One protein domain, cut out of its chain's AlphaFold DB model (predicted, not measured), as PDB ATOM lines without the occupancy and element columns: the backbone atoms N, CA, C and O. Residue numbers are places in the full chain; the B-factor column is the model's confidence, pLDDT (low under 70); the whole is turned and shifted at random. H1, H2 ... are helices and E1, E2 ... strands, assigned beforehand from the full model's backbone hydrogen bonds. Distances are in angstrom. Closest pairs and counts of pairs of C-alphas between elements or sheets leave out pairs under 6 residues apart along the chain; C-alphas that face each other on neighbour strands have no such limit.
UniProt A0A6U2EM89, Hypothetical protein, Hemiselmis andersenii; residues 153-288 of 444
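This is residues 153 to 288 of the 444 residues of the protein "Hypothetical protein" of Hemiselmis andersenii (UniProt A0A6U2EM89). What would one see first? Two layers of three helices, H1, H2 and H7 in one and H5, H6 and H3 in the other, make a body, the layers meeting at H3 and H7. At one end of its long axis is a smaller head of the strand hairpin E1 and E2, the short helix H4 and much of the unnamed stretch 194 to 212. What is the make-up? The printed part has 136 residues, with seven named helices and two named strands in the order H1 H2 H3 H4 E1 E2 H5 H6 H7; it is mostly helix, and its sheet, E1 - E2, is antiparallel. How large is it? It is compact, with a radius of gyration of the C-alphas of 14.8 A, and elongated, spanning 43 by 28 by 25 A.

How does the printed part begin? H1, residues 153 to 160, and H2, residues 164 to 175, form a helical hairpin: they touch at Ile 158 and Ala 167, their C-alphas 5.6 A apart, opposite ways at a shallow tilt of 7 degrees. What is in the head? E1, residues 224 to 229, and E2, residues 232 to 238, form an antiparallel hairpin, with N 225 and O 237 at 2.9 A and N 237 and O 225 at 3.0 A, within hydrogen-bond range. H4, residues 213 to 216, touches no helix; its closest C-alpha to E2 is that of Pro 213, 5.7 A from that of Cys 233. How do the later helices stand? H5, residues 243 to 254, and H6, residues 260 to 271, form a helical hairpin, touching at C-alphas 253 and 266, 5.7 A apart, at a shallow tilt of 6 degrees. H6 touches H3, residues 180 to 193, at a steep tilt of 53 degrees, the closest C-alphas being those of Ala 186 and Ala 268, 4.2 A apart. H7, residues 276 to 286, touches H3 at C-alphas 283 and 183, 6.7 A apart, and H2 at C-alphas 282 and 172, 4.8 A apart. What of the helix backbones? In H1, H2, H3, H5, H6 and H7 every O i to N i+4 pair is within hydrogen-bond range; H4 is too short for such a pair.

Where are the anchors? C-alpha 153, where H1 begins, is at (110.002, 106.210, 112.793), and C-alpha 286, where H7 ends, is at (123.882, 97.934, 111.928). Which elements are long? From first to last C-alpha H3 measures 19.9 A, E2 16.8 A, H5 16.6 A and H2 16.1 A.

How far does it reach? The two C-alphas farthest apart, those of Glu 217 and Ala 258, are 45.6 A apart. Is the chain cut, and which link is long? The printed part has no cut, and the link from H3 to H4, 19 residues, is long. Where is confidence low? The mean pLDDT of the printed part is 76.1, and 52 residues are under 70, among them residues 194 to 213 and 215 to 243.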
ATOM      1  N   LYS A 153     109.181 106.077 111.579       92.00
ATOM      2  CA  LYS A 153     110.002 106.210 112.793       92.00
ATOM      3  C   LYS A 153     111.390 106.722 112.432       92.00
ATOM      4  O   LYS A 153     111.887 107.622 113.103       92.00
ATOM      5  N   PHE A 154     111.977 106.196 111.357       92.50
ATOM      6  CA  PHE A 154     113.262 106.655 110.841       92.50
ATOM      7  C   PHE A 154     113.222 108.138 110.441       92.50
ATOM      8  O   PHE A 154     114.069 108.913 110.882       92.50
ATOM      9  N   GLU A 155     112.203 108.560 109.688       90.00
ATOM     10  CA  GLU A 155     111.999 109.962 109.302       90.00
ATOM     11  C   GLU A 155     111.873 110.871 110.533       90.00
ATOM     12  O   GLU A 155     112.552 111.897 110.621       90.00
ATOM     13  N   THR A 156     111.063 110.469 111.518       87.00
ATOM     14  CA  THR A 156     110.910 111.205 112.783       87.00
ATOM     15  C   THR A 156     112.247 111.316 113.522       87.00
ATOM     16  O   THR A 156     112.638 112.415 113.911       87.00
ATOM     17  N   CYS A 157     112.987 110.209 113.644       86.19
ATOM     18  CA  CYS A 157     114.293 110.164 114.304       86.19
ATOM     19  C   CYS A 157     115.295 111.120 113.638       86.19
ATOM     20  O   CYS A 157     115.918 111.934 114.314       86.19
ATOM     21  N   ILE A 158     115.400 111.095 112.306       87.38
ATOM     22  CA  ILE A 158     116.296 111.986 111.554       87.38
ATOM     23  C   ILE A 158     115.891 113.459 111.701       87.38
ATOM     24  O   ILE A 158     116.763 114.322 111.789       87.38
ATOM     25  N   HIS A 159     114.595 113.772 111.752       83.38
ATOM     26  CA  HIS A 159     114.130 115.143 111.982       83.38
ATOM     27  C   HIS A 159     114.412 115.658 113.397       83.38
ATOM     28  O   HIS A 159     114.621 116.860 113.573       83.38
ATOM     29  N   GLU A 160     114.415 114.772 114.390       79.50
ATOM     30  CA  GLU A 160     114.721 115.090 115.787       79.50
ATOM     31  C   GLU A 160     116.227 115.032 116.103       79.50
ATOM     32  O   GLU A 160     116.659 115.508 117.158       79.50
ATOM     33  N   ALA A 161     117.041 114.491 115.193       72.75
ATOM     34  CA  ALA A 161     118.478 114.370 115.367       72.75
ATOM     35  C   ALA A 161     119.155 115.749 115.446       72.75
ATOM     36  O   ALA A 161     119.249 116.494 114.471       72.75
ATOM     37  N   SER A 162     119.664 116.080 116.633       67.88
ATOM     38  CA  SER A 162     120.390 117.325 116.912       67.88
ATOM     39  C   SER A 162     121.910 117.197 116.763       67.88
ATOM     40  O   SER A 162     122.610 118.210 116.780       67.88
ATOM     41  N   THR A 163     122.427 115.971 116.623       71.12
ATOM     42  CA  THR A 163     123.858 115.660 116.488       71.12
ATOM     43  C   THR A 163     124.087 114.594 115.416       71.12
ATOM     44  O   THR A 163     123.182 113.831 115.073       71.12
ATOM     45  N   VAL A 164     125.325 114.500 114.925       68.81
ATOM     46  CA  VAL A 164     125.745 113.465 113.961       68.81
ATOM     47  C   VAL A 164     125.584 112.076 114.535       68.81
ATOM     48  O   VAL A 164     125.013 111.221 113.878       68.81
ATOM     49  N   ALA A 165     126.022 111.874 115.778       66.75
ATOM     50  CA  ALA A 165     125.897 110.590 116.453       66.75
ATOM     51  C   ALA A 165     124.424 110.169 116.601       66.75
ATOM     52  O   ALA A 165     124.101 108.994 116.452       66.75
ATOM     53  N   HIS A 166     123.510 111.122 116.837       73.88
ATOM     54  CA  HIS A 166     122.080 110.820 116.865       73.88
ATOM     55  C   HIS A 166     121.571 110.423 115.469       73.88
ATOM     56  O   HIS A 166     120.897 109.406 115.343       73.88
ATOM     57  N   ALA A 167     121.944 111.156 114.416       76.75
ATOM     58  CA  ALA A 167     121.565 110.808 113.045       76.75
ATOM     59  C   ALA A 167     122.149 109.453 112.595       76.75
ATOM     60  O   ALA A 167     121.463 108.685 111.922       76.75
ATOM     61  N   GLU A 168     123.386 109.145 112.989       81.06
ATOM     62  CA  GLU A 168     124.040 107.853 112.755       81.06
ATOM     63  C   GLU A 168     123.281 106.734 113.463       81.06
ATOM     64  O   GLU A 168     122.971 105.725 112.843       81.06
ATOM     65  N   GLY A 169     122.880 106.950 114.721       78.38
ATOM     66  CA  GLY A 169     122.038 106.019 115.469       78.38
ATOM     67  C   GLY A 169     120.676 105.777 114.812       78.38
ATOM     68  O   GLY A 169     120.226 104.636 114.759       78.38
ATOM     69  N   CYS A 170     120.040 106.817 114.260       86.88
ATOM     70  CA  CYS A 170     118.802 106.666 113.492       86.88
ATOM     71  C   CYS A 170     119.020 105.828 112.225       86.88
ATOM     72  O   CYS A 170     118.203 104.964 111.910       86.88
ATOM     73  N   LEU A 171     120.111 106.080 111.490       91.31
ATOM     74  CA  LEU A 171     120.436 105.318 110.286       91.31
ATOM     75  C   LEU A 171     120.773 103.865 110.628       91.31
ATOM     76  O   LEU A 171     120.251 102.971 109.978       91.31
ATOM     77  N   LYS A 172     121.577 103.629 111.668       91.31
ATOM     78  CA  LYS A 172     121.889 102.299 112.197       91.31
ATOM     79  C   LYS A 172     120.609 101.497 112.447       91.31
ATOM     80  O   LYS A 172     120.449 100.449 111.840       91.31
ATOM     81  N   GLN A 173     119.684 102.031 113.248       88.00
ATOM     82  CA  GLN A 173     118.422 101.354 113.583       88.00
ATOM     83  C   GLN A 173     117.583 101.030 112.343       88.00
ATOM     84  O   GLN A 173     116.952  99.982 112.264       88.00
ATOM     85  N   PHE A 174     117.575 101.930 111.359       93.88
ATOM     86  CA  PHE A 174     116.870 101.706 110.101       93.88
ATOM     87  C   PHE A 174     117.534 100.635 109.222       93.88
ATOM     88  O   PHE A 174     116.847  99.905 108.510       93.88
ATOM     89  N   LEU A 175     118.867 100.557 109.239       93.56
ATOM     90  CA  LEU A 175     119.634  99.592 108.453       93.56
ATOM     91  C   LEU A 175     119.774  98.235 109.142       93.56
ATOM     92  O   LEU A 175     120.013  97.264 108.443       93.56
ATOM     93  N   HIS A 176     119.627  98.152 110.462       89.62
ATOM     94  CA  HIS A 176     119.808  96.920 111.225       89.62
ATOM     95  C   HIS A 176     119.003  95.714 110.707       89.62
ATOM     96  O   HIS A 176     119.600  94.660 110.527       89.62
ATOM     97  N   PRO A 177     117.705  95.827 110.359       88.44
ATOM     98  CA  PRO A 177     116.970  94.681 109.819       88.44
ATOM     99  C   PRO A 177     117.376  94.304 108.381       88.44
ATOM    100  O   PRO A 177     116.850  93.336 107.837       88.44
ATOM    101  N   MET A 178     118.245  95.074 107.714       91.44
ATOM    102  CA  MET A 178     118.620  94.842 106.319       91.44
ATOM    103  C   MET A 178     119.775  93.842 106.201       91.44
ATOM    104  O   MET A 178     120.809  94.057 106.826       91.44
ATOM    105  N   PRO A 179     119.698  92.856 105.279       91.19
ATOM    106  CA  PRO A 179     120.780  91.905 105.059       91.19
ATOM    107  C   PRO A 179     122.130  92.582 104.803       91.19
ATOM    108  O   PRO A 179     122.267  93.411 103.891       91.19
ATOM    109  N   ALA A 180     123.153  92.195 105.564       90.94
ATOM    110  CA  ALA A 180     124.469  92.832 105.503       90.94
ATOM    111  C   ALA A 180     125.125  92.805 104.108       90.94
ATOM    112  O   ALA A 180     125.775  93.779 103.712       90.94
ATOM    113  N   ASN A 181     124.933  91.742 103.315       89.44
ATOM    114  CA  ASN A 181     125.424  91.682 101.931       89.44
ATOM    115  C   ASN A 181     124.819  92.781 101.051       89.44
ATOM    116  O   ASN A 181     125.531  93.412 100.268       89.44
ATOM    117  N   MET A 182     123.528  93.064 101.219       91.50
ATOM    118  CA  MET A 182     122.841  94.128 100.502       91.50
ATOM    119  C   MET A 182     123.357  95.506 100.927       91.50
ATOM    120  O   MET A 182     123.591  96.355 100.064       91.50
ATOM    121  N   LEU A 183     123.572  95.728 102.228       93.44
ATOM    122  CA  LEU A 183     124.166  96.969 102.736       93.44
ATOM    123  C   LEU A 183     125.578  97.181 102.176       93.44
ATOM    124  O   LEU A 183     125.910  98.279 101.719       93.44
ATOM    125  N   ASN A 184     126.395  96.126 102.151       91.75
ATOM    126  CA  ASN A 184     127.753  96.190 101.622       91.75
ATOM    127  C   ASN A 184     127.760  96.468 100.111       91.75
ATOM    128  O   ASN A 184     128.497  97.344  99.651       91.75
ATOM    129  N   LEU A 185     126.879  95.815  99.349       90.62
ATOM    130  CA  LEU A 185     126.710  96.091  97.926       90.62
ATOM    131  C   LEU A 185     126.240  97.531  97.690       90.62
ATOM    132  O   LEU A 185     126.801  98.232  96.846       90.62
ATOM    133  N   ALA A 186     125.250  98.004  98.449       92.31
ATOM    134  CA  ALA A 186     124.757  99.373  98.359       92.31
ATOM    135  C   ALA A 186     125.881 100.389  98.618       92.31
ATOM    136  O   ALA A 186     126.040 101.349  97.862       92.31
ATOM    137  N   LYS A 187     126.721 100.136  99.630       93.38
ATOM    138  CA  LYS A 187     127.929 100.917  99.924       93.38
ATOM    139  C   LYS A 187     128.927 100.892  98.761       93.38
ATOM    140  O   LYS A 187     129.401 101.953  98.353       93.38
ATOM    141  N   LYS A 188     129.244  99.722  98.190       89.94
ATOM    142  CA  LYS A 188     130.161  99.602  97.035       89.94
ATOM    143  C   LYS A 188     129.642 100.364  95.809       89.94
ATOM    144  O   LYS A 188     130.406 101.088  95.163       89.94
ATOM    145  N   ILE A 189     128.344 100.255  95.513       86.44
ATOM    146  CA  ILE A 189     127.697 101.000  94.422       86.44
ATOM    147  C   ILE A 189     127.771 102.504  94.705       86.44
ATOM    148  O   ILE A 189     128.194 103.261  93.832       86.44
ATOM    149  N   ALA A 190     127.438 102.943  95.923       85.88
ATOM    150  CA  ALA A 190     127.492 104.350  96.313       85.88
ATOM    151  C   ALA A 190     128.899 104.947  96.152       85.88
ATOM    152  O   ALA A 190     129.040 106.020  95.564       85.88
ATOM    153  N   LYS A 191     129.947 104.226  96.580       85.25
ATOM    154  CA  LYS A 191     131.351 104.628  96.379       85.25
ATOM    155  C   LYS A 191     131.723 104.762  94.904       85.25
ATOM    156  O   LYS A 191     132.454 105.675  94.538       85.25
ATOM    157  N   THR A 192     131.229 103.851  94.067       82.44
ATOM    158  CA  THR A 192     131.532 103.832  92.629       82.44
ATOM    159  C   THR A 192     130.851 104.981  91.890       82.44
ATOM    160  O   THR A 192     131.448 105.586  91.003       82.44
ATOM    161  N   VAL A 193     129.599 105.284  92.246       75.00
ATOM    162  CA  VAL A 193     128.835 106.389  91.648       75.00
ATOM    163  C   VAL A 193     129.359 107.742  92.136       75.00
ATOM    164  O   VAL A 193     129.407 108.693  91.356       75.00
ATOM    165  N   GLY A 194     129.788 107.815  93.399       64.19
ATOM    166  CA  GLY A 194     130.185 109.054  94.058       64.19
ATOM    167  C   GLY A 194     128.987 109.960  94.371       64.19
ATOM    168  O   GLY A 194     127.853 109.671  93.972       64.19
ATOM    169  N   PRO A 195     129.208 111.065  95.101       64.12
ATOM    170  CA  PRO A 195     128.154 112.029  95.354       64.12
ATOM    171  C   PRO A 195     127.691 112.675  94.046       64.12
ATOM    172  O   PRO A 195     128.516 112.955  93.169       64.12
ATOM    173  N   PRO A 196     126.383 112.936  93.879       57.53
ATOM    174  CA  PRO A 196     125.889 113.587  92.676       57.53
ATOM    175  C   PRO A 196     126.547 114.963  92.510       57.53
ATOM    176  O   PRO A 196     126.433 115.831  93.374       57.53
ATOM    177  N   THR A 197     127.202 115.187  91.369       57.06
ATOM    178  CA  THR A 197     127.675 116.517  90.970       57.06
ATOM    179  C   THR A 197     126.477 117.328  90.490       57.06
ATOM    180  O   THR A 197     126.048 117.235  89.338       57.06
ATOM    181  N   CYS A 198     125.876 118.086  91.395       57.84
ATOM    182  CA  CYS A 198     124.803 119.011  91.064       57.84
ATOM    183  C   CYS A 198     125.418 120.268  90.441       57.84
ATOM    184  O   CYS A 198     126.378 120.793  90.981       57.84
ATOM    185  N   ALA A 199     124.894 120.773  89.319       57.09
ATOM    186  CA  ALA A 199     125.302 122.094  88.820       57.09
ATOM    187  C   ALA A 199     124.690 123.218  89.678       57.09
ATOM    188  O   ALA A 199     125.297 124.267  89.874       57.09
ATOM    189  N   MET A 200     123.487 122.971  90.210       51.66
ATOM    190  CA  MET A 200     122.733 123.871  91.078       51.66
ATOM    191  C   MET A 200     122.147 123.078  92.252       51.66
ATOM    192  O   MET A 200     121.659 121.963  92.064       51.66
ATOM    193  N   SER A 201     122.182 123.656  93.449       59.81
ATOM    194  CA  SER A 201     121.514 123.141  94.647       59.81
ATOM    195  C   SER A 201     119.991 123.227  94.518       59.81
ATOM    196  O   SER A 201     119.465 123.945  93.663       59.81
ATOM    197  N   TYR A 202     119.253 122.555  95.407       56.97
ATOM    198  CA  TYR A 202     117.782 122.616  95.429       56.97
ATOM    199  C   TYR A 202     117.215 124.032  95.673       56.97
ATOM    200  O   TYR A 202     116.044 124.287  95.398       56.97
ATOM    201  N   THR A 203     118.032 124.961  96.180       57.78
ATOM    202  CA  THR A 203     117.700 126.388  96.347       57.78
ATOM    203  C   THR A 203     118.085 127.242  95.134       57.78
ATOM    204  O   THR A 203     117.801 128.437  95.114       57.78
ATOM    205  N   GLY A 204     118.683 126.642  94.099       56.72
ATOM    206  CA  GLY A 204     119.071 127.311  92.859       56.72
ATOM    207  C   GLY A 204     120.422 128.031  92.912       56.72
ATOM    208  O   GLY A 204     120.684 128.861  92.046       56.72
ATOM    209  N   HIS A 205     121.270 127.744  93.905       59.16
ATOM    210  CA  HIS A 205     122.648 128.253  93.955       59.16
ATOM    211  C   HIS A 205     123.613 127.316  93.229       59.16
ATOM    212  O   HIS A 205     123.503 126.102  93.394       59.16
ATOM    213  N   GLU A 206     124.562 127.868  92.465       61.44
ATOM    214  CA  GLU A 206     125.628 127.092  91.820       61.44
ATOM    215  C   GLU A 206     126.430 126.305  92.867       61.44
ATOM    216  O   GLU A 206     126.804 126.839  93.910       61.44
ATOM    217  N   CYS A 207     126.655 125.018  92.600       60.88
ATOM    218  CA  CYS A 207     127.343 124.107  93.521       60.88
ATOM    219  C   CYS A 207     128.869 124.122  93.388       60.88
ATOM    220  O   CYS A 207     129.546 123.469  94.181       60.88
ATOM    221  N   GLU A 208     129.409 124.798  92.371       61.69
ATOM    222  CA  GLU A 208     130.845 124.851  92.124       61.69
ATOM    223  C   GLU A 208     131.402 126.273  92.276       61.69
ATOM    224  O   GLU A 208     130.908 127.195  91.623       61.69
ATOM    225  N   PRO A 209     132.483 126.447  93.062       59.41
ATOM    226  CA  PRO A 209     133.069 125.465  93.983       59.41
ATOM    227  C   PRO A 209     132.172 125.239  95.212       59.41
ATOM    228  O   PRO A 209     131.451 126.149  95.623       59.41
ATOM    229  N   SER A 210     132.239 124.045  95.821       59.16
ATOM    230  CA  SER A 210     131.563 123.820  97.105       59.16
ATOM    231  C   SER A 210     132.093 124.851  98.110       59.16
ATOM    232  O   SER A 210     133.316 124.988  98.231       59.16
ATOM    233  N   PRO A 211     131.223 125.625  98.774       57.75
ATOM    234  CA  PRO A 211     131.648 126.719  99.631       57.75
ATOM    235  C   PRO A 211     132.492 126.173 100.783       57.75
ATOM    236  O   PRO A 211     132.103 125.204 101.441       57.75
ATOM    237  N   SER A 212     133.647 126.796 101.031       61.12
ATOM    238  CA  SER A 212     134.414 126.500 102.237       61.12
ATOM    239  C   SER A 212     133.588 126.943 103.447       61.12
ATOM    240  O   SER A 212     133.127 128.091 103.483       61.12
ATOM    241  N   PRO A 213     133.385 126.079 104.448       60.28
ATOM    242  CA  PRO A 213     132.745 126.489 105.690       60.28
ATOM    243  C   PRO A 213     133.513 127.592 106.425       60.28
ATOM    244  O   PRO A 213     132.902 128.431 107.087       60.28
ATOM    245  N   GLU A 214     134.842 127.631 106.273       70.62
ATOM    246  CA  GLU A 214     135.702 128.679 106.841       70.62
ATOM    247  C   GLU A 214     135.336 130.064 106.290       70.62
ATOM    248  O   GLU A 214     135.344 131.050 107.028       70.62
ATOM    249  N   ASP A 215     134.928 130.125 105.019       69.31
ATOM    250  CA  ASP A 215     134.492 131.360 104.360       69.31
ATOM    251  C   ASP A 215     133.081 131.802 104.801       69.31
ATOM    252  O   ASP A 215     132.657 132.914 104.491       69.31
ATOM    253  N   ASN A 216     132.348 130.946 105.524       58.44
ATOM    254  CA  ASN A 216     130.945 131.140 105.904       58.44
ATOM    255  C   ASN A 216     130.717 131.002 107.421       58.44
ATOM    256  O   ASN A 216     129.677 130.513 107.864       58.44
ATOM    257  N   GLU A 217     131.696 131.425 108.226       68.88
ATOM    258  CA  GLU A 217     131.611 131.440 109.698       68.88
ATOM    259  C   GLU A 217     131.276 130.062 110.314       68.88
ATOM    260  O   GLU A 217     130.651 129.979 111.370       68.88
ATOM    261  N   GLY A 218     131.688 128.968 109.661       61.12
ATOM    262  CA  GLY A 218     131.420 127.602 110.121       61.12
ATOM    263  C   GLY A 218     130.001 127.111 109.831       61.12
ATOM    264  O   GLY A 218     129.543 126.166 110.473       61.12
ATOM    265  N   THR A 219     129.304 127.729 108.872       55.72
ATOM    266  CA  THR A 219     127.958 127.336 108.431       55.72
ATOM    267  C   THR A 219     127.908 127.093 106.923       55.72
ATOM    268  O   THR A 219     128.700 127.641 106.162       55.72
ATOM    269  N   CYS A 220     126.957 126.280 106.470       59.88
ATOM    270  CA  CYS A 220     126.718 126.066 105.047       59.88
ATOM    271  C   CYS A 220     125.740 127.098 104.510       59.88
ATOM    272  O   CYS A 220     124.704 127.344 105.139       59.88
ATOM    273  N   PRO A 221     125.978 127.623 103.302       58.78
ATOM    274  CA  PRO A 221     124.968 128.384 102.585       58.78
ATOM    275  C   PRO A 221     123.686 127.563 102.378       58.78
ATOM    276  O   PRO A 221     123.717 126.336 102.259       58.78
ATOM    277  N   GLN A 222     122.536 128.237 102.287       54.25
ATOM    278  CA  GLN A 222     121.259 127.576 101.991       54.25
ATOM    279  C   GLN A 222     121.351 126.762 100.689       54.25
ATOM    280  O   GLN A 222     121.758 127.296  99.661       54.25
ATOM    281  N   GLY A 223     120.940 125.490 100.704       52.62
ATOM    282  CA  GLY A 223     121.099 124.576  99.557       52.62
ATOM    283  C   GLY A 223     122.240 123.565  99.697       52.62
ATOM    284  O   GLY A 223     122.311 122.605  98.929       52.62
ATOM    285  N   PHE A 224     123.098 123.752 100.698       57.69
ATOM    286  CA  PHE A 224     124.184 122.848 101.050       57.69
ATOM    287  C   PHE A 224     123.890 122.211 102.413       57.69
ATOM    288  O   PHE A 224     123.319 122.854 103.294       57.69
ATOM    289  N   MET A 225     124.233 120.933 102.583       59.16
ATOM    290  CA  MET A 225     124.154 120.266 103.887       59.16
ATOM    291  C   MET A 225     125.493 120.390 104.606       59.16
ATOM    292  O   MET A 225     126.539 120.116 104.013       59.16
ATOM    293  N   CYS A 226     125.433 120.775 105.882       54.16
ATOM    294  CA  CYS A 226     126.584 120.744 106.776       54.16
ATOM    295  C   CYS A 226     126.745 119.348 107.320       54.16
ATOM    296  O   CYS A 226     125.834 118.831 107.959       54.16
ATOM    297  N   MET A 227     127.903 118.763 107.044       55.28
ATOM    298  CA  MET A 227     128.318 117.484 107.594       55.28
ATOM    299  C   MET A 227     129.799 117.626 108.002       55.28
ATOM    300  O   MET A 227     130.563 118.265 107.269       55.28
ATOM    301  N   PRO A 228     130.247 117.062 109.135       44.34
ATOM    302  CA  PRO A 228     129.459 116.361 110.141       44.34
ATOM    303  C   PRO A 228     128.747 117.332 111.107       44.34
ATOM    304  O   PRO A 228     127.549 117.213 111.306       44.34
ATOM    305  N   ASP A 229     129.408 118.340 111.667       45.81
ATOM    306  CA  ASP A 229     128.829 119.147 112.754       45.81
ATOM    307  C   ASP A 229     128.058 120.393 112.234       45.81
ATOM    308  O   ASP A 229     128.661 121.260 111.599       45.81
ATOM    309  N   PRO A 230     126.743 120.554 112.499       45.91
ATOM    310  CA  PRO A 230     125.994 121.759 112.120       45.91
ATOM    311  C   PRO A 230     126.416 123.020 112.896       45.91
ATOM    312  O   PRO A 230     126.103 124.128 112.464       45.91
ATOM    313  N   ALA A 231     127.120 122.870 114.024       43.44
ATOM    314  CA  ALA A 231     127.709 123.959 114.803       43.44
ATOM    315  C   ALA A 231     129.184 124.234 114.447       43.44
ATOM    316  O   ALA A 231     129.720 125.278 114.826       43.44
ATOM    317  N   LYS A 232     129.839 123.315 113.728       53.00
ATOM    318  CA  LYS A 232     131.219 123.423 113.237       53.00
ATOM    319  C   LYS A 232     131.290 122.792 111.858       53.00
ATOM    320  O   LYS A 232     131.857 121.717 111.692       53.00
ATOM    321  N   CYS A 233     130.655 123.411 110.872       54.00
ATOM    322  CA  CYS A 233     130.657 122.836 109.541       54.00
ATOM    323  C   CYS A 233     132.113 122.681 109.066       54.00
ATOM    324  O   CYS A 233     132.814 123.671 108.903       54.00
ATOM    325  N   GLU A 234     132.587 121.444 108.917       53.16
ATOM    326  CA  GLU A 234     133.940 121.136 108.426       53.16
ATOM    327  C   GLU A 234     133.927 120.904 106.910       53.16
ATOM    328  O   GLU A 234     134.929 121.119 106.231       53.16
ATOM    329  N   SER A 235     132.761 120.552 106.351       55.97
ATOM    330  CA  SER A 235     132.534 120.501 104.908       55.97
ATOM    331  C   SER A 235     131.080 120.820 104.526       55.97
ATOM    332  O   SER A 235     130.131 120.419 105.207       55.97
ATOM    333  N   CYS A 236     130.906 121.529 103.406       57.44
ATOM    334  CA  CYS A 236     129.608 121.711 102.757       57.44
ATOM    335  C   CYS A 236     129.460 120.681 101.631       57.44
ATOM    336  O   CYS A 236     130.275 120.662 100.705       57.44
ATOM    337  N   ALA A 237     128.402 119.867 101.661       60.00
ATOM    338  CA  ALA A 237     128.024 119.015 100.533       60.00
ATOM    339  C   ALA A 237     126.882 119.669  99.743       60.00
ATOM    340  O   ALA A 237     125.851 120.029 100.325       60.00
ATOM    341  N   CYS A 238     127.034 119.821  98.421       59.53
ATOM    342  CA  CYS A 238     125.924 120.309  97.603       59.53
ATOM    343  C   CYS A 238     124.839 119.239  97.506       59.53
ATOM    344  O   CYS A 238     125.118 118.090  97.169       59.53
ATOM    345  N   SER A 239     123.590 119.619  97.776       61.22
ATOM    346  CA  SER A 239     122.457 118.712  97.653       61.22
ATOM    347  C   SER A 239     121.520 119.180  96.544       61.22
ATOM    348  O   SER A 239     121.002 120.295  96.579       61.22
ATOM    349  N   CYS A 240     121.253 118.307  95.570       57.50
ATOM    350  CA  CYS A 240     120.250 118.555  94.525       57.50
ATOM    351  C   CYS A 240     118.811 118.559  95.071       57.50
ATOM    352  O   CYS A 240     117.918 119.083  94.415       57.50
ATOM    353  N   ASN A 241     118.583 117.963  96.248       59.03
ATOM    354  CA  ASN A 241     117.262 117.727  96.838       59.03
ATOM    355  C   ASN A 241     117.232 118.141  98.319       59.03
ATOM    356  O   ASN A 241     118.275 118.128  98.983       59.03
ATOM    357  N   THR A 242     116.056 118.460  98.865       66.62
ATOM    358  CA  THR A 242     115.914 118.655 100.320       66.62
ATOM    359  C   THR A 242     116.070 117.315 101.061       66.62
ATOM    360  O   THR A 242     115.789 116.271 100.468       66.62
ATOM    361  N   PRO A 243     116.476 117.286 102.347       69.50
ATOM    362  CA  PRO A 243     116.502 116.045 103.132       69.50
ATOM    363  C   PRO A 243     115.165 115.283 103.122       69.50
ATOM    364  O   PRO A 243     115.161 114.069 102.943       69.50
ATOM    365  N   ALA A 244     114.036 115.997 103.207       74.19
ATOM    366  CA  ALA A 244     112.698 115.404 103.125       74.19
ATOM    367  C   ALA A 244     112.440 114.728 101.766       74.19
ATOM    368  O   ALA A 244     111.906 113.622 101.708       74.19
ATOM    369  N   ASP A 245     112.879 115.344 100.662       78.31
ATOM    370  CA  ASP A 245     112.780 114.728  99.335       78.31
ATOM    371  C   ASP A 245     113.652 113.469  99.231       78.31
ATOM    372  O   ASP A 245     113.250 112.503  98.585       78.31
ATOM    373  N   LYS A 246     114.831 113.442  99.872       82.94
ATOM    374  CA  LYS A 246     115.704 112.254  99.892       82.94
ATOM    375  C   LYS A 246     115.039 111.081 100.606       82.94
ATOM    376  O   LYS A 246     115.018 109.987 100.048       82.94
ATOM    377  N   LEU A 247     114.476 111.319 101.792       88.12
ATOM    378  CA  LEU A 247     113.780 110.292 102.570       88.12
ATOM    379  C   LEU A 247     112.543 109.784 101.823       88.12
ATOM    380  O   LEU A 247     112.412 108.586 101.592       88.12
ATOM    381  N   LYS A 248     111.709 110.683 101.298       87.94
ATOM    382  CA  LYS A 248     110.544 110.299 100.491       87.94
ATOM    383  C   LYS A 248     110.919 109.520  99.225       87.94
ATOM    384  O   LYS A 248     110.203 108.604  98.816       87.94
ATOM    385  N   ASN A 249     112.029 109.879  98.576       88.94
ATOM    386  CA  ASN A 249     112.539 109.133  97.427       88.94
ATOM    387  C   ASN A 249     113.027 107.739  97.833       88.94
ATOM    388  O   ASN A 249     112.777 106.792  97.090       88.94
ATOM    389  N   LEU A 250     113.683 107.601  98.990       92.69
ATOM    390  CA  LEU A 250     114.104 106.308  99.525       92.69
ATOM    391  C   LEU A 250     112.890 105.418  99.830       92.69
ATOM    392  O   LEU A 250     112.818 104.318  99.290       92.69
ATOM    393  N   GLU A 251     111.904 105.910 100.586       93.81
ATOM    394  CA  GLU A 251     110.649 105.198 100.885       93.81
ATOM    395  C   GLU A 251     109.933 104.756  99.598       93.81
ATOM    396  O   GLU A 251     109.577 103.590  99.401       93.81
ATOM    397  N   GLY A 252     109.768 105.694  98.659       92.44
ATOM    398  CA  GLY A 252     109.128 105.444  97.372       92.44
ATOM    399  C   GLY A 252     109.902 104.473  96.475       92.44
ATOM    400  O   GLY A 252     109.299 103.860  95.590       92.44
ATOM    401  N   CYS A 253     111.217 104.350  96.671       93.81
ATOM    402  CA  CYS A 253     112.071 103.398  95.969       93.81
ATOM    403  C   CYS A 253     111.978 102.010  96.612       93.81
ATOM    404  O   CYS A 253     111.666 101.052  95.907       93.81
ATOM    405  N   LEU A 254     112.158 101.909  97.936       93.56
ATOM    406  CA  LEU A 254     112.083 100.652  98.690       93.56
ATOM    407  C   LEU A 254     110.711  99.984  98.536       93.56
ATOM    408  O   LEU A 254     110.637  98.821  98.161       93.56
ATOM    409  N   SER A 255     109.619 100.744  98.655       92.44
ATOM    410  CA  SER A 255     108.249 100.235  98.444       92.44
ATOM    411  C   SER A 255     107.982  99.670  97.037       92.44
ATOM    412  O   SER A 255     106.995  98.965  96.821       92.44
ATOM    413  N   LYS A 256     108.840  99.976  96.055       92.12
ATOM    414  CA  LYS A 256     108.763  99.465  94.673       92.12
ATOM    415  C   LYS A 256     109.880  98.483  94.333       92.12
ATOM    416  O   LYS A 256     109.873  97.927  93.229       92.12
ATOM    417  N   ALA A 257     110.847  98.292  95.225       91.25
ATOM    418  CA  ALA A 257     112.005  97.454  94.988       91.25
ATOM    419  C   ALA A 257     111.578  95.981  94.963       91.25
ATOM    420  O   ALA A 257     111.259  95.351  95.964       91.25
ATOM    421  N   ALA A 258     111.545  95.433  93.753       86.62
ATOM    422  CA  ALA A 258     110.997  94.110  93.485       86.62
ATOM    423  C   ALA A 258     111.899  92.944  93.918       86.62
ATOM    424  O   ALA A 258     111.458  91.797  93.855       86.62
ATOM    425  N   ASN A 259     113.166  93.217  94.223       86.56
ATOM    426  CA  ASN A 259     114.196  92.229  94.518       86.56
ATOM    427  C   ASN A 259     115.357  92.889  95.295       86.56
ATOM    428  O   ASN A 259     115.446  94.125  95.302       86.56
ATOM    429  N   PRO A 260     116.266  92.086  95.880       88.12
ATOM    430  CA  PRO A 260     117.383  92.598  96.676       88.12
ATOM    431  C   PRO A 260     118.284  93.594  95.930       88.12
ATOM    432  O   PRO A 260     118.782  94.544  96.522       88.12
ATOM    433  N   HIS A 261     118.463  93.445  94.610       88.00
ATOM    434  CA  HIS A 261     119.302  94.363  93.828       88.00
ATOM    435  C   HIS A 261     118.671  95.744  93.692       88.00
ATOM    436  O   HIS A 261     119.356  96.761  93.783       88.00
ATOM    437  N   ALA A 262     117.362  95.788  93.436       89.69
ATOM    438  CA  ALA A 262     116.624  97.038  93.391       89.69
ATOM    439  C   ALA A 262     116.677  97.721  94.765       89.69
ATOM    440  O   ALA A 262     116.899  98.926  94.820       89.69
ATOM    441  N   GLY A 263     116.565  96.944  95.848       91.25
ATOM    442  CA  GLY A 263     116.757  97.410  97.223       91.25
ATOM    443  C   GLY A 263     118.140  98.018  97.450       91.25
ATOM    444  O   GLY A 263     118.249  99.185  97.833       91.25
ATOM    445  N   ALA A 264     119.196  97.277  97.102       91.31
ATOM    446  CA  ALA A 264     120.577  97.745  97.170       91.31
ATOM    447  C   ALA A 264     120.790  99.028  96.356       91.31
ATOM    448  O   ALA A 264     121.481  99.933  96.810       91.31
ATOM    449  N   PHE A 265     120.176  99.150  95.176       90.88
ATOM    450  CA  PHE A 265     120.265 100.359  94.355       90.88
ATOM    451  C   PHE A 265     119.534 101.557  94.983       90.88
ATOM    452  O   PHE A 265     120.039 102.681  94.936       90.88
ATOM    453  N   CYS A 266     118.365 101.333  95.596       92.75
ATOM    454  CA  CYS A 266     117.653 102.360  96.359       92.75
ATOM    455  C   CYS A 266     118.522 102.887  97.509       92.75
ATOM    456  O   CYS A 266     118.708 104.099  97.634       92.75
ATOM    457  N   LEU A 267     119.111 101.979  98.293       94.06
ATOM    458  CA  LEU A 267     120.024 102.320  99.381       94.06
ATOM    459  C   LEU A 267     121.299 102.985  98.866       94.06
ATOM    460  O   LEU A 267     121.693 104.011  99.399       94.06
ATOM    461  N   ALA A 268     121.899 102.493  97.781       90.81
ATOM    462  CA  ALA A 268     123.091 103.088  97.181       90.81
ATOM    463  C   ALA A 268     122.847 104.531  96.723       90.81
ATOM    464  O   ALA A 268     123.695 105.400  96.909       90.81
ATOM    465  N   THR A 269     121.672 104.793  96.145       87.12
ATOM    466  CA  THR A 269     121.256 106.141  95.734       87.12
ATOM    467  C   THR A 269     121.110 107.064  96.939       87.12
ATOM    468  O   THR A 269     121.394 108.254  96.841       87.12
ATOM    469  N   PHE A 270     120.653 106.544  98.076       90.56
ATOM    470  CA  PHE A 270     120.579 107.303  99.319       90.56
ATOM    471  C   PHE A 270     121.971 107.511  99.943       90.56
ATOM    472  O   PHE A 270     122.333 108.642 100.256       90.56
ATOM    473  N   PHE A 271     122.784 106.458 100.034       91.50
ATOM    474  CA  PHE A 271     124.137 106.471 100.594       91.50
ATOM    475  C   PHE A 271     125.103 107.359  99.819       91.50
ATOM    476  O   PHE A 271     125.927 108.023 100.435       91.50
ATOM    477  N   SER A 272     124.984 107.450  98.492       85.25
ATOM    478  CA  SER A 272     125.814 108.367  97.698       85.25
ATOM    479  C   SER A 272     125.578 109.839  98.051       85.25
ATOM    480  O   SER A 272     126.383 110.699  97.715       85.25
ATOM    481  N   GLN A 273     124.485 110.150  98.748       82.81
ATOM    482  CA  GLN A 273     124.154 111.499  99.201       82.81
ATOM    483  C   GLN A 273     124.591 111.771 100.648       82.81
ATOM    484  O   GLN A 273     124.244 112.831 101.181       82.81
ATOM    485  N   LEU A 274     125.311 110.831 101.269       84.00
ATOM    486  CA  LEU A 274     125.849 110.891 102.626       84.00
ATOM    487  C   LEU A 274     127.389 110.754 102.592       84.00
ATOM    488  O   LEU A 274     127.926 110.174 101.646       84.00
ATOM    489  N   PRO A 275     128.122 111.268 103.598       81.00
ATOM    490  CA  PRO A 275     129.552 111.023 103.743       81.00
ATOM    491  C   PRO A 275     129.850 109.520 103.817       81.00
ATOM    492  O   PRO A 275     129.172 108.815 104.572       81.00
ATOM    493  N   PRO A 276     130.851 109.017 103.075       83.69
ATOM    494  CA  PRO A 276     131.196 107.601 103.085       83.69
ATOM    495  C   PRO A 276     131.504 107.064 104.483       83.69
ATOM    496  O   PRO A 276     131.023 105.989 104.821       83.69
ATOM    497  N   GLU A 277     132.228 107.825 105.311       82.56
ATOM    498  CA  GLU A 277     132.600 107.409 106.668       82.56
ATOM    499  C   GLU A 277     131.369 107.264 107.576       82.56
ATOM    500  O   GLU A 277     131.294 106.341 108.379       82.56
ATOM    501  N   PHE A 278     130.368 108.135 107.405       84.56
ATOM    502  CA  PHE A 278     129.099 108.070 108.139       84.56
ATOM    503  C   PHE A 278     128.279 106.834 107.745       84.56
ATOM    504  O   PHE A 278     127.723 106.152 108.601       84.56
ATOM    505  N   VAL A 279     128.218 106.523 106.444       89.12
ATOM    506  CA  VAL A 279     127.536 105.317 105.946       89.12
ATOM    507  C   VAL A 279     128.264 104.054 106.400       89.12
ATOM    508  O   VAL A 279     127.619 103.085 106.785       89.12
ATOM    509  N   GLU A 280     129.594 104.052 106.360       89.56
ATOM    510  CA  GLU A 280     130.418 102.933 106.820       89.56
ATOM    511  C   GLU A 280     130.210 102.639 108.298       89.56
ATOM    512  O   GLU A 280     129.911 101.494 108.628       89.56
ATOM    513  N   ALA A 281     130.286 103.664 109.151       83.62
ATOM    514  CA  ALA A 281     130.046 103.528 110.581       83.62
ATOM    515  C   ALA A 281     128.622 103.028 110.868       83.62
ATOM    516  O   ALA A 281     128.443 102.074 111.622       83.62
ATOM    517  N   ALA A 282     127.609 103.589 110.193       87.50
ATOM    518  CA  ALA A 282     126.224 103.156 110.364       87.50
ATOM    519  C   ALA A 282     125.990 101.705 109.911       87.50
ATOM    520  O   ALA A 282     125.289 100.970 110.599       87.50
ATOM    521  N   ILE A 283     126.572 101.270 108.785       91.00
ATOM    522  CA  ILE A 283     126.467  99.879 108.308       91.00
ATOM    523  C   ILE A 283     127.216  98.928 109.239       91.00
ATOM    524  O   ILE A 283     126.701  97.863 109.569       91.00
ATOM    525  N   GLU A 284     128.425  99.291 109.666       88.06
ATOM    526  CA  GLU A 284     129.192  98.477 110.605       88.06
ATOM    527  C   GLU A 284     128.422  98.308 111.914       88.06
ATOM    528  O   GLU A 284     128.279  97.185 112.396       88.06
ATOM    529  N   ALA A 285     127.858  99.392 112.440       82.25
ATOM    530  CA  ALA A 285     127.051  99.353 113.645       82.25
ATOM    531  C   ALA A 285     125.723  98.603 113.445       82.25
ATOM    532  O   ALA A 285     125.280  97.941 114.376       82.25
ATOM    533  N   ALA A 286     125.103  98.674 112.262       85.19
ATOM    534  CA  ALA A 286     123.882  97.934 111.928       85.19
ATOM    535  C   ALA A 286     124.133  96.422 111.812       85.19
ATOM    536  O   ALA A 286     123.265  95.638 112.163       85.19
ATOM    537  N   SER A 287     125.335  96.021 111.379       80.56
ATOM    538  CA  SER A 287     125.776  94.615 111.331       80.56
ATOM    539  C   SER A 287     126.143  94.033 112.700       80.56
ATOM    540  O   SER A 287     126.524  92.865 112.812       80.56
ATOM    541  N   GLN A 288     126.119  94.862 113.744       77.19
ATOM    542  CA  GLN A 288     126.243  94.388 115.111       77.19
ATOM    543  C   GLN A 288     124.851  94.006 115.620       77.19
ATOM    544  O   GLN A 288     123.884  94.692 115.294       77.19
TER     545      GLN A 288